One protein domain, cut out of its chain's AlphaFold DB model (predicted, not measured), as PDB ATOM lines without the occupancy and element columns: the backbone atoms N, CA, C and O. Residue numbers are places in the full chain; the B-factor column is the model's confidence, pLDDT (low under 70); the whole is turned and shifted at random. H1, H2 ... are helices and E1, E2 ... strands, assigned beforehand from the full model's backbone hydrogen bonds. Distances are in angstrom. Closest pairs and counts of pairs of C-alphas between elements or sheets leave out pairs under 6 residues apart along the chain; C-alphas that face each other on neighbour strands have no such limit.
ATOM      1  N   VAL A  59     -41.481  53.516 -46.388       89.81
ATOM      2  CA  VAL A  59     -42.675  53.114 -47.141       89.81
ATOM      3  C   VAL A  59     -43.813  52.801 -46.180       89.81
ATOM      4  O   VAL A  59     -43.616  52.096 -45.190       89.81
ATOM      5  N   ARG A  60     -45.014  53.315 -46.461       90.81
ATOM      6  CA  ARG A  60     -46.227  52.895 -45.755       90.81
ATOM      7  C   ARG A  60     -46.650  51.527 -46.285       90.81
ATOM      8  O   ARG A  60     -46.888  51.411 -47.477       90.81
ATOM      9  N   VAL A  61     -46.741  50.540 -45.400       92.69
ATOM     10  CA  VAL A  61     -47.157  49.166 -45.709       92.69
ATOM     11  C   VAL A  61     -48.434  48.859 -44.934       92.69
ATOM     12  O   VAL A  61     -48.487  49.109 -43.729       92.69
ATOM     13  N   GLY A  62     -49.450  48.319 -45.595       91.12
ATOM     14  CA  GLY A  62     -50.777  48.076 -45.041       91.12
ATOM     15  C   GLY A  62     -51.696  49.295 -45.142       91.12
ATOM     16  O   GLY A  62     -51.384  50.314 -45.762       91.12
ATOM     17  N   ASN A  63     -52.855  49.209 -44.490       88.81
ATOM     18  CA  ASN A  63     -53.886  50.244 -44.558       88.81
ATOM     19  C   ASN A  63     -53.392  51.628 -44.085       88.81
ATOM     20  O   ASN A  63     -52.614  51.755 -43.143       88.81
ATOM     21  N   VAL A  64     -53.906  52.704 -44.697       82.81
ATOM     22  CA  VAL A  64     -53.550  54.101 -44.345       82.81
ATOM     23  C   VAL A  64     -54.023  54.496 -42.934       82.81
ATOM     24  O   VAL A  64     -53.462  55.409 -42.321       82.81
ATOM     25  N   LEU A  65     -55.013  53.782 -42.397       79.81
ATOM     26  CA  LEU A  65     -55.522  53.937 -41.031       79.81
ATOM     27  C   LEU A  65     -54.748  53.029 -40.051       79.81
ATOM     28  O   LEU A  65     -53.537  52.889 -40.181       79.81
ATOM     29  N   ASP A  66     -55.412  52.430 -39.062       71.94
ATOM     30  CA  ASP A  66     -54.771  51.724 -37.935       71.94
ATOM     31  C   ASP A  66     -53.970  50.466 -38.348       71.94
ATOM     32  O   ASP A  66     -53.044  50.041 -37.666       71.94
ATOM     33  N   GLY A  67     -54.281  49.889 -39.513       78.81
ATOM     34  CA  GLY A  67     -53.696  48.622 -39.964       78.81
ATOM     35  C   GLY A  67     -52.308  48.705 -40.602       78.81
ATOM     36  O   GLY A  67     -51.704  47.666 -40.842       78.81
ATOM     37  N   GLY A  68     -51.790  49.897 -40.912       87.88
ATOM     38  CA  GLY A  68     -50.520  50.037 -41.636       87.88
ATOM     39  C   GLY A  68     -49.394  50.658 -40.822       87.88
ATOM     40  O   GLY A  68     -49.619  51.460 -39.920       87.88
ATOM     41  N   LYS A  69     -48.156  50.334 -41.196       88.56
ATOM     42  CA  LYS A  69     -46.929  50.779 -40.523       88.56
ATOM     43  C   LYS A  69     -45.949  51.360 -41.533       88.56
ATOM     44  O   LYS A  69     -45.935  50.960 -42.695       88.56
ATOM     45  N   TYR A  70     -45.113  52.293 -41.090       89.44
ATOM     46  CA  TYR A  70     -43.983  52.746 -41.896       89.44
ATOM     47  C   TYR A  70     -42.807  51.785 -41.720       89.44
ATOM     48  O   TYR A  70     -42.378  51.518 -40.600       89.44
ATOM     49  N   VAL A  71     -42.301  51.254 -42.830       90.81
ATOM     50  CA  VAL A  71     -41.192  50.298 -42.877       90.81
ATOM     51  C   VAL A  71     -40.047  50.906 -43.666       90.81
ATOM     52  O   VAL A  71     -40.250  51.464 -44.744       90.81
ATOM     53  N   CYS A  72     -38.835  50.791 -43.131       89.94
ATOM     54  CA  CYS A  72     -37.651  51.247 -43.836       89.94
ATOM     55  C   CYS A  72     -37.190  50.213 -44.863       89.94
ATOM     56  O   CYS A  72     -36.879  49.084 -44.492       89.94
ATOM     57  N   ASN A  73     -37.129  50.618 -46.133       90.81
ATOM     58  CA  ASN A  73     -36.665  49.833 -47.274       90.81
ATOM     59  C   ASN A  73     -37.183  48.376 -47.269       90.81
ATOM     60  O   ASN A  73     -36.390  47.430 -47.209       90.81
ATOM     61  N   PRO A  74     -38.510  48.157 -47.345       92.19
ATOM     62  CA  PRO A  74     -39.077  46.805 -47.343       92.19
ATOM     63  C   PRO A  74     -38.600  45.949 -48.531       92.19
ATOM     64  O   PRO A  74     -38.591  44.724 -48.443       92.19
ATOM     65  N   ARG A  75     -38.135  46.574 -49.623       90.38
ATOM     66  CA  ARG A  75     -37.568  45.887 -50.799       90.38
ATOM     67  C   ARG A  75     -36.218  45.220 -50.523       90.38
ATOM     68  O   ARG A  75     -35.823  44.333 -51.271       90.38
ATOM     69  N   ALA A  76     -35.512  45.630 -49.469       91.25
ATOM     70  CA  ALA A  76     -34.256  45.010 -49.049       91.25
ATOM     71  C   ALA A  76     -34.454  43.792 -48.129       91.25
ATOM     72  O   ALA A  76     -33.471  43.199 -47.682       91.25
ATOM     73  N   MET A  77     -35.701  43.414 -47.829       92.19
ATOM     74  CA  MET A  77     -35.995  42.260 -46.984       92.19
ATOM     75  C   MET A  77     -35.410  40.969 -47.595       92.19
ATOM     76  O   MET A  77     -35.653  40.680 -48.769       92.19
ATOM     77  N   PRO A  78     -34.642  40.165 -46.830       92.19
ATOM     78  CA  PRO A  78     -34.000  38.967 -47.360       92.19
ATOM     79  C   PRO A  78     -35.024  37.886 -47.706       92.19
ATOM     80  O   PRO A  78     -36.053  37.744 -47.048       92.19
ATOM     81  N   LYS A  79     -34.723  37.070 -48.720       92.31
ATOM     82  CA  LYS A  79     -35.527  35.881 -49.050       92.31
ATOM     83  C   LYS A  79     -35.505  34.869 -47.904       92.31
ATOM     84  O   LYS A  79     -34.505  34.761 -47.199       92.31
ATOM     85  N   TYR A  80     -36.585  34.100 -47.765       93.19
ATOM     86  CA  TYR A  80     -36.711  33.042 -46.749       93.19
ATOM     87  C   TYR A  80     -36.564  33.544 -45.304       93.19
ATOM     88  O   TYR A  80     -36.042  32.845 -44.441       93.19
ATOM     89  N   CYS A  81     -37.025  34.768 -45.041       93.31
ATOM     90  CA  CYS A  81     -37.012  35.358 -43.708       93.31
ATOM     91  C   CYS A  81     -38.175  34.865 -42.835       93.31
ATOM     92  O   CYS A  81     -39.122  34.259 -43.336       93.31
ATOM     93  N   SER A  82     -38.132  35.164 -41.537       93.75
ATOM     94  CA  SER A  82     -39.276  34.993 -40.635       93.75
ATOM     95  C   SER A  82     -39.838  36.355 -40.248       93.75
ATOM     96  O   SER A  82     -39.100  37.213 -39.767       93.75
ATOM     97  N   ILE A  83     -41.143  36.541 -40.436       91.81
ATOM     98  CA  ILE A  83     -41.880  37.733 -40.005       91.81
ATOM     99  C   ILE A  83     -42.731  37.334 -38.806       91.81
ATOM    100  O   ILE A  83     -43.519  36.398 -38.901       91.81
ATOM    101  N   TYR A  84     -42.586  38.040 -37.688       91.19
ATOM    102  CA  TYR A  84     -43.401  37.837 -36.491       91.19
ATOM    103  C   TYR A  84     -44.343  39.027 -36.331       91.19
ATOM    104  O   TYR A  84     -43.896  40.142 -36.064       91.19
ATOM    105  N   SER A  85     -45.636  38.789 -36.514       88.00
ATOM    106  CA  SER A  85     -46.678  39.804 -36.404       88.00
ATOM    107  C   SER A  85     -47.501  39.567 -35.148       88.00
ATOM    108  O   SER A  85     -48.059  38.489 -34.951       88.00
ATOM    109  N   LEU A  86     -47.521  40.563 -34.265       86.69
ATOM    110  CA  LEU A  86     -48.149  40.486 -32.949       86.69
ATOM    111  C   LEU A  86     -49.316  41.474 -32.884       86.69
ATOM    112  O   LEU A  86     -49.141  42.649 -33.208       86.69
ATOM    113  N   GLY A  87     -50.473  41.008 -32.410       81.69
ATOM    114  CA  GLY A  87     -51.670  41.824 -32.204       81.69
ATOM    115  C   GLY A  87     -52.472  42.094 -33.478       81.69
ATOM    116  O   GLY A  87     -52.900  43.223 -33.678       81.69
ATOM    117  N   ILE A  88     -52.663  41.079 -34.330       79.62
ATOM    118  CA  ILE A  88     -53.326  41.224 -35.640       79.62
ATOM    119  C   ILE A  88     -54.774  41.734 -35.509       79.62
ATOM    120  O   ILE A  88     -55.193  42.537 -36.332       79.62
ATOM    121  N   ARG A  89     -55.541  41.311 -34.488       79.50
ATOM    122  CA  ARG A  89     -56.927  41.755 -34.213       79.50
ATOM    123  C   ARG A  89     -57.795  41.865 -35.478       79.50
ATOM    124  O   ARG A  89     -58.430  42.885 -35.715       79.50
ATOM    125  N   GLU A  90     -57.788  40.798 -36.282       78.38
ATOM    126  CA  GLU A  90     -58.500  40.669 -37.571       78.38
ATOM    127  C   GLU A  90     -58.071  41.647 -38.687       78.38
ATOM    128  O   GLU A  90     -58.620  41.610 -39.786       78.38
ATOM    129  N   GLU A  91     -57.039  42.456 -38.464       85.38
ATOM    130  CA  GLU A  91     -56.509  43.418 -39.423       85.38
ATOM    131  C   GLU A  91     -55.155  42.946 -39.976       85.38
ATOM    132  O   GLU A  91     -54.101  43.139 -39.379       85.38
ATOM    133  N   ILE A  92     -55.190  42.315 -41.151       87.06
ATOM    134  CA  ILE A  92     -54.031  41.656 -41.788       87.06
ATOM    135  C   ILE A  92     -53.421  42.453 -42.953       87.06
ATOM    136  O   ILE A  92     -52.654  41.904 -43.750       87.06
ATOM    137  N   SER A  93     -53.817  43.716 -43.150       90.44
ATOM    138  CA  SER A  93     -53.383  44.481 -44.330       90.44
ATOM    139  C   SER A  93     -51.864  44.632 -44.385       90.44
ATOM    140  O   SER A  93     -51.273  44.400 -45.439       90.44
ATOM    141  N   PHE A  94     -51.231  44.928 -43.246       92.25
ATOM    142  CA  PHE A  94     -49.777  44.952 -43.123       92.25
ATOM    143  C   PHE A  94     -49.149  43.598 -43.474       92.25
ATOM    144  O   PHE A  94     -48.238  43.547 -44.295       92.25
ATOM    145  N   ASP A  95     -49.647  42.505 -42.889       91.94
ATOM    146  CA  ASP A  95     -49.117  41.143 -43.045       91.94
ATOM    147  C   ASP A  95     -49.135  40.641 -44.489       91.94
ATOM    148  O   ASP A  95     -48.233  39.918 -44.930       91.94
ATOM    149  N   ARG A  96     -50.181  41.011 -45.228       91.19
ATOM    150  CA  ARG A  96     -50.302  40.690 -46.646       91.19
ATOM    151  C   ARG A  96     -49.329  41.525 -47.469       91.19
ATOM    152  O   ARG A  96     -48.525  40.961 -48.203       91.19
ATOM    153  N   GLU A  97     -49.378  42.845 -47.318       93.75
ATOM    154  CA  GLU A  97     -48.617  43.760 -48.170       93.75
ATOM    155  C   GLU A  97     -47.105  43.657 -47.933       93.75
ATOM    156  O   GLU A  97     -46.329  43.663 -48.886       93.75
ATOM    157  N   ILE A  98     -46.649  43.455 -46.689       93.69
ATOM    158  CA  ILE A  98     -45.212  43.306 -46.408       93.69
ATOM    159  C   ILE A  98     -44.606  42.095 -47.127       93.69
ATOM    160  O   ILE A  98     -43.447  42.127 -47.535       93.69
ATOM    161  N   GLN A  99     -45.388  41.031 -47.323       93.25
ATOM    162  CA  GLN A  99     -44.925  39.842 -48.032       93.25
ATOM    163  C   GLN A  99     -44.855  40.042 -49.548       93.25
ATOM    164  O   GLN A  99     -44.013  39.410 -50.192       93.25
ATOM    165  N   GLU A 100     -45.658  40.945 -50.116       93.50
ATOM    166  CA  GLU A 100     -45.613  41.283 -51.544       93.50
ATOM    167  C   GLU A 100     -44.251  41.873 -51.937       93.50
ATOM    168  O   GLU A 100     -43.710  41.513 -52.983       93.50
ATOM    169  N   PHE A 101     -43.623  42.664 -51.056       92.56
ATOM    170  CA  PHE A 101     -42.283  43.234 -51.280       92.56
ATOM    171  C   PHE A 101     -41.181  42.193 -51.506       92.56
ATOM    172  O   PHE A 101     -40.139  42.520 -52.071       92.56
ATOM    173  N   ASN A 102     -41.397  40.947 -51.079       89.81
ATOM    174  CA  ASN A 102     -40.428  39.864 -51.213       89.81
ATOM    175  C   ASN A 102     -41.044  38.600 -51.827       89.81
ATOM    176  O   ASN A 102     -40.630  37.479 -51.513       89.81
ATOM    177  N   ASN A 103     -42.058  38.774 -52.683       92.50
ATOM    178  CA  ASN A 103     -42.725  37.695 -53.413       92.50
ATOM    179  C   ASN A 103     -43.142  36.518 -52.512       92.50
ATOM    180  O   ASN A 103     -42.986  35.357 -52.894       92.50
ATOM    181  N   PHE A 104     -43.615  36.807 -51.296       93.00
ATOM    182  CA  PHE A 104     -44.080  35.807 -50.330       93.00
ATOM    183  C   PHE A 104     -43.034  34.732 -49.983       93.00
ATOM    184  O   PHE A 104     -43.369  33.594 -49.659       93.00
ATOM    185  N   THR A 105     -41.741  35.066 -50.059       94.06
ATOM    186  CA  THR A 105     -40.676  34.100 -49.737       94.06
ATOM    187  C   THR A 105     -40.428  33.959 -48.238       94.06
ATOM    188  O   THR A 105     -39.818  32.977 -47.817       94.06
ATOM    189  N   CYS A 106     -40.891  34.908 -47.426       93.50
ATOM    190  CA  CYS A 106     -40.784  34.836 -45.974       93.50
ATOM    191  C   CYS A 106     -41.884  33.965 -45.358       93.50
ATOM    192  O   CYS A 106     -42.971  33.810 -45.905       93.50
ATOM    193  N   ARG A 107     -41.602  33.410 -44.180       94.31
ATOM    194  CA  ARG A 107     -42.576  32.726 -43.338       94.31
ATOM    195  C   ARG A 107     -43.161  33.718 -42.341       94.31
ATOM    196  O   ARG A 107     -42.446  34.202 -41.466       94.31
ATOM    197  N   LEU A 108     -44.450  34.011 -42.470       91.62
ATOM    198  CA  LEU A 108     -45.160  34.876 -41.535       91.62
ATOM    199  C   LEU A 108     -45.756  34.064 -40.379       91.62
ATOM    200  O   LEU A 108     -46.382  33.024 -40.581       91.62
ATOM    201  N   HIS A 109     -45.545  34.554 -39.163       89.94
ATOM    202  CA  HIS A 109     -46.060  34.015 -37.915       89.94
ATOM    203  C   HIS A 109     -46.934  35.081 -37.255       89.94
ATOM    204  O   HIS A 109     -46.418  36.060 -36.715       89.94
ATOM    205  N   GLY A 110     -48.249  34.898 -37.336       86.81
ATOM    206  CA  GLY A 110     -49.229  35.779 -36.712       86.81
ATOM    207  C   GLY A 110     -49.594  35.321 -35.303       86.81
ATOM    208  O   GLY A 110     -49.790  34.131 -35.064       86.81
ATOM    209  N   TYR A 111     -49.699  36.262 -34.371       84.50
ATOM    210  CA  TYR A 111     -50.146  36.008 -33.005       84.50
ATOM    211  C   TYR A 111     -51.144  37.079 -32.584       84.50
ATOM    212  O   TYR A 111     -50.903  38.272 -32.766       84.50
ATOM    213  N   ASP A 112     -52.240  36.663 -31.963       81.00
ATOM    214  CA  ASP A 112     -53.198  37.558 -31.331       81.00
ATOM    215  C   ASP A 112     -53.487  37.050 -29.911       81.00
ATOM    216  O   ASP A 112     -53.580  35.846 -29.665       81.00
ATOM    217  N   MET A 113     -53.587  37.970 -28.952       71.31
ATOM    218  CA  MET A 113     -53.825  37.647 -27.543       71.31
ATOM    219  C   MET A 113     -55.222  37.058 -27.313       71.31
ATOM    220  O   MET A 113     -55.444  36.397 -26.302       71.31
ATOM    221  N   VAL A 114     -56.152  37.272 -28.248       64.25
ATOM    222  CA  VAL A 114     -57.520  36.742 -28.163       64.25
ATOM    223  C   VAL A 114     -57.667  35.406 -28.915       64.25
ATOM    224  O   VAL A 114     -58.546  34.618 -28.573       64.25
ATOM    225  N   ARG A 115     -56.786  35.097 -29.886       54.50
ATOM    226  CA  ARG A 115     -56.769  33.851 -30.686       54.50
ATOM    227  C   ARG A 115     -55.379  33.569 -31.284       54.50
ATOM    228  O   ARG A 115     -54.781  34.430 -31.916       54.50
ATOM    229  N   TYR A 116     -54.901  32.324 -31.217       48.62
ATOM    230  CA  TYR A 116     -53.764  31.892 -32.042       48.62
ATOM    231  C   TYR A 116     -54.218  31.755 -33.503       48.62
ATOM    232  O   TYR A 116     -54.961  30.831 -33.822       48.62
ATOM    233  N   PHE A 117     -53.788  32.662 -34.383       50.16
ATOM    234  CA  PHE A 117     -54.083  32.599 -35.817       50.16
ATOM    235  C   PHE A 117     -52.815  32.223 -36.589       50.16
ATOM    236  O   PHE A 117     -51.910  33.035 -36.758       50.16
ATOM    237  N   TYR A 118     -52.736  30.988 -37.085       47.62
ATOM    238  CA  TYR A 118     -51.675  30.599 -38.014       47.62
ATOM    239  C   TYR A 118     -52.040  31.078 -39.421       47.62
ATOM    240  O   TYR A 118     -52.580  30.322 -40.222       47.62
ATOM    241  N   ALA A 119     -51.738  32.336 -39.742       51.62
ATOM    242  CA  ALA A 119     -51.857  32.829 -41.110       51.62
ATOM    243  C   ALA A 119     -50.712  32.266 -41.974       51.62
ATOM    244  O   ALA A 119     -49.675  32.900 -42.163       51.62
ATOM    245  N   PHE A 120     -50.884  31.055 -42.510       46.69
ATOM    246  CA  PHE A 120     -50.060  30.580 -43.621       46.69
ATOM    247  C   PHE A 120     -50.545  31.247 -44.907       46.69
ATOM    248  O   PHE A 120     -51.344  30.690 -45.653       46.69
ATOM    249  N   LEU A 121     -50.024  32.435 -45.207       47.12
ATOM    250  CA  LEU A 121     -50.154  33.024 -46.539       47.12
ATOM    251  C   LEU A 121     -49.173  32.322 -47.493       47.12
ATOM    252  O   LEU A 121     -48.204  32.907 -47.965       47.12
ATOM    253  N   LYS A 122     -49.389  31.026 -47.751       38.78
ATOM    254  CA  LYS A 122     -48.788  30.343 -48.901       38.78
ATOM    255  C   LYS A 122     -49.810  30.308 -50.023       38.78
ATOM    256  O   LYS A 122     -50.986  30.061 -49.804       38.78
ATOM    257  N   HIS A 123     -49.327  30.577 -51.226       42.25
ATOM    258  CA  HIS A 123     -50.083  30.626 -52.468       42.25
ATOM    259  C   HIS A 123     -50.905  29.341 -52.696       42.25
ATOM    260  O   HIS A 123     -50.387  28.373 -53.245       42.25
ATOM    261  N   SER A 124     -52.156  29.297 -52.229       37.09
ATOM    262  CA  SER A 124     -53.268  28.471 -52.738       37.09
ATOM    263  C   SER A 124     -54.536  28.800 -51.943       37.09
ATOM    264  O   SER A 124     -54.613  28.514 -50.758       37.09
ATOM    265  N   THR A 125     -55.511  29.429 -52.605       38.03
ATOM    266  CA  THR A 125     -56.959  29.298 -52.341       38.03
ATOM    267  C   THR A 125     -57.406  29.085 -50.883       38.03
ATOM    268  O   THR A 125     -57.465  27.952 -50.413       38.03
ATOM    269  N   GLY A 126     -57.880  30.154 -50.239       33.22
ATOM    270  CA  GLY A 126     -58.809  30.055 -49.108       33.22
ATOM    271  C   GLY A 126     -58.240  30.509 -47.768       33.22
ATOM    272  O   GLY A 126     -57.375  29.863 -47.189       33.22
ATOM    273  N   PHE A 127     -58.796  31.611 -47.262       35.88
ATOM    274  CA  PHE A 127     -58.871  31.865 -45.827       35.88
ATOM    275  C   PHE A 127     -59.798  30.813 -45.205       35.88
ATOM    276  O   PHE A 127     -60.934  30.666 -45.661       35.88
ATOM    277  N   ILE A 128     -59.317  30.106 -44.184       36.94
ATOM    278  CA  ILE A 128     -60.139  29.428 -43.173       36.94
ATOM    279  C   ILE A 128     -59.693  29.984 -41.824       36.94
ATOM    280  O   ILE A 128     -58.459  30.089 -41.631       36.94
TER     281      ILE A 128
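This is residues 59 to 128 of the 128 residues of the protein "Methyltranfer_dom domain-containing protein" of Ancylostoma caninum (UniProt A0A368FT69). There is little regular structure: a short helix, H1, lies near the middle, with the two-stranded parallel sheet E3 E4 over one side of it and the antiparallel hairpin E1 E2 near its residue Phe 94. Residues 112 to 128 form a tail without named elements. The printed part has 70 residues, 25 in named elements, ordered E1, E2, E3, H1, E4; the class is mixed. It is compact, radius of gyration of the C-alphas 11.8 A, spanning 32 by 28 by 19 A.

E3, residues 82 to 86, spans 13.0 A from C-alpha 82 at (-39.276, 34.993, -40.635). E4, residues 107 to 111, spans 13.2 A to C-alpha 111 at (-50.146, 36.008, -33.005). H1 is residues 93 to 100, 11.1 A; E1, 59 to 61, 6.1 A; E2, 69 to 72, 9.9 A.

E3 and E4 are parallel at 16 degrees; N 83 and O 107, 2.9 A apart, are within hydrogen-bond range. E3, H1, E4 form a strand-helix-strand unit, parallel neighbour strands with a helix between along the chain; its crossover is right-handed. The closest C-alphas of H1 and E3 are Asp 95 and Ser 85, 7.2 A; of H1 and E1, Phe 94 and Val 61, 5.6 A. Hairpin E1 and E2 is antiparallel at 138 degrees; N 61 and O 69 are 2.9 A apart. In H1, 3 of 4 O i to N i+4 pairs are within range.

The farthest C-alphas, Ala 76 and Val 114, are 32.3 A apart. The printed part has no cut; its four links are short. Residues 114 to 128 have pLDDT under 70.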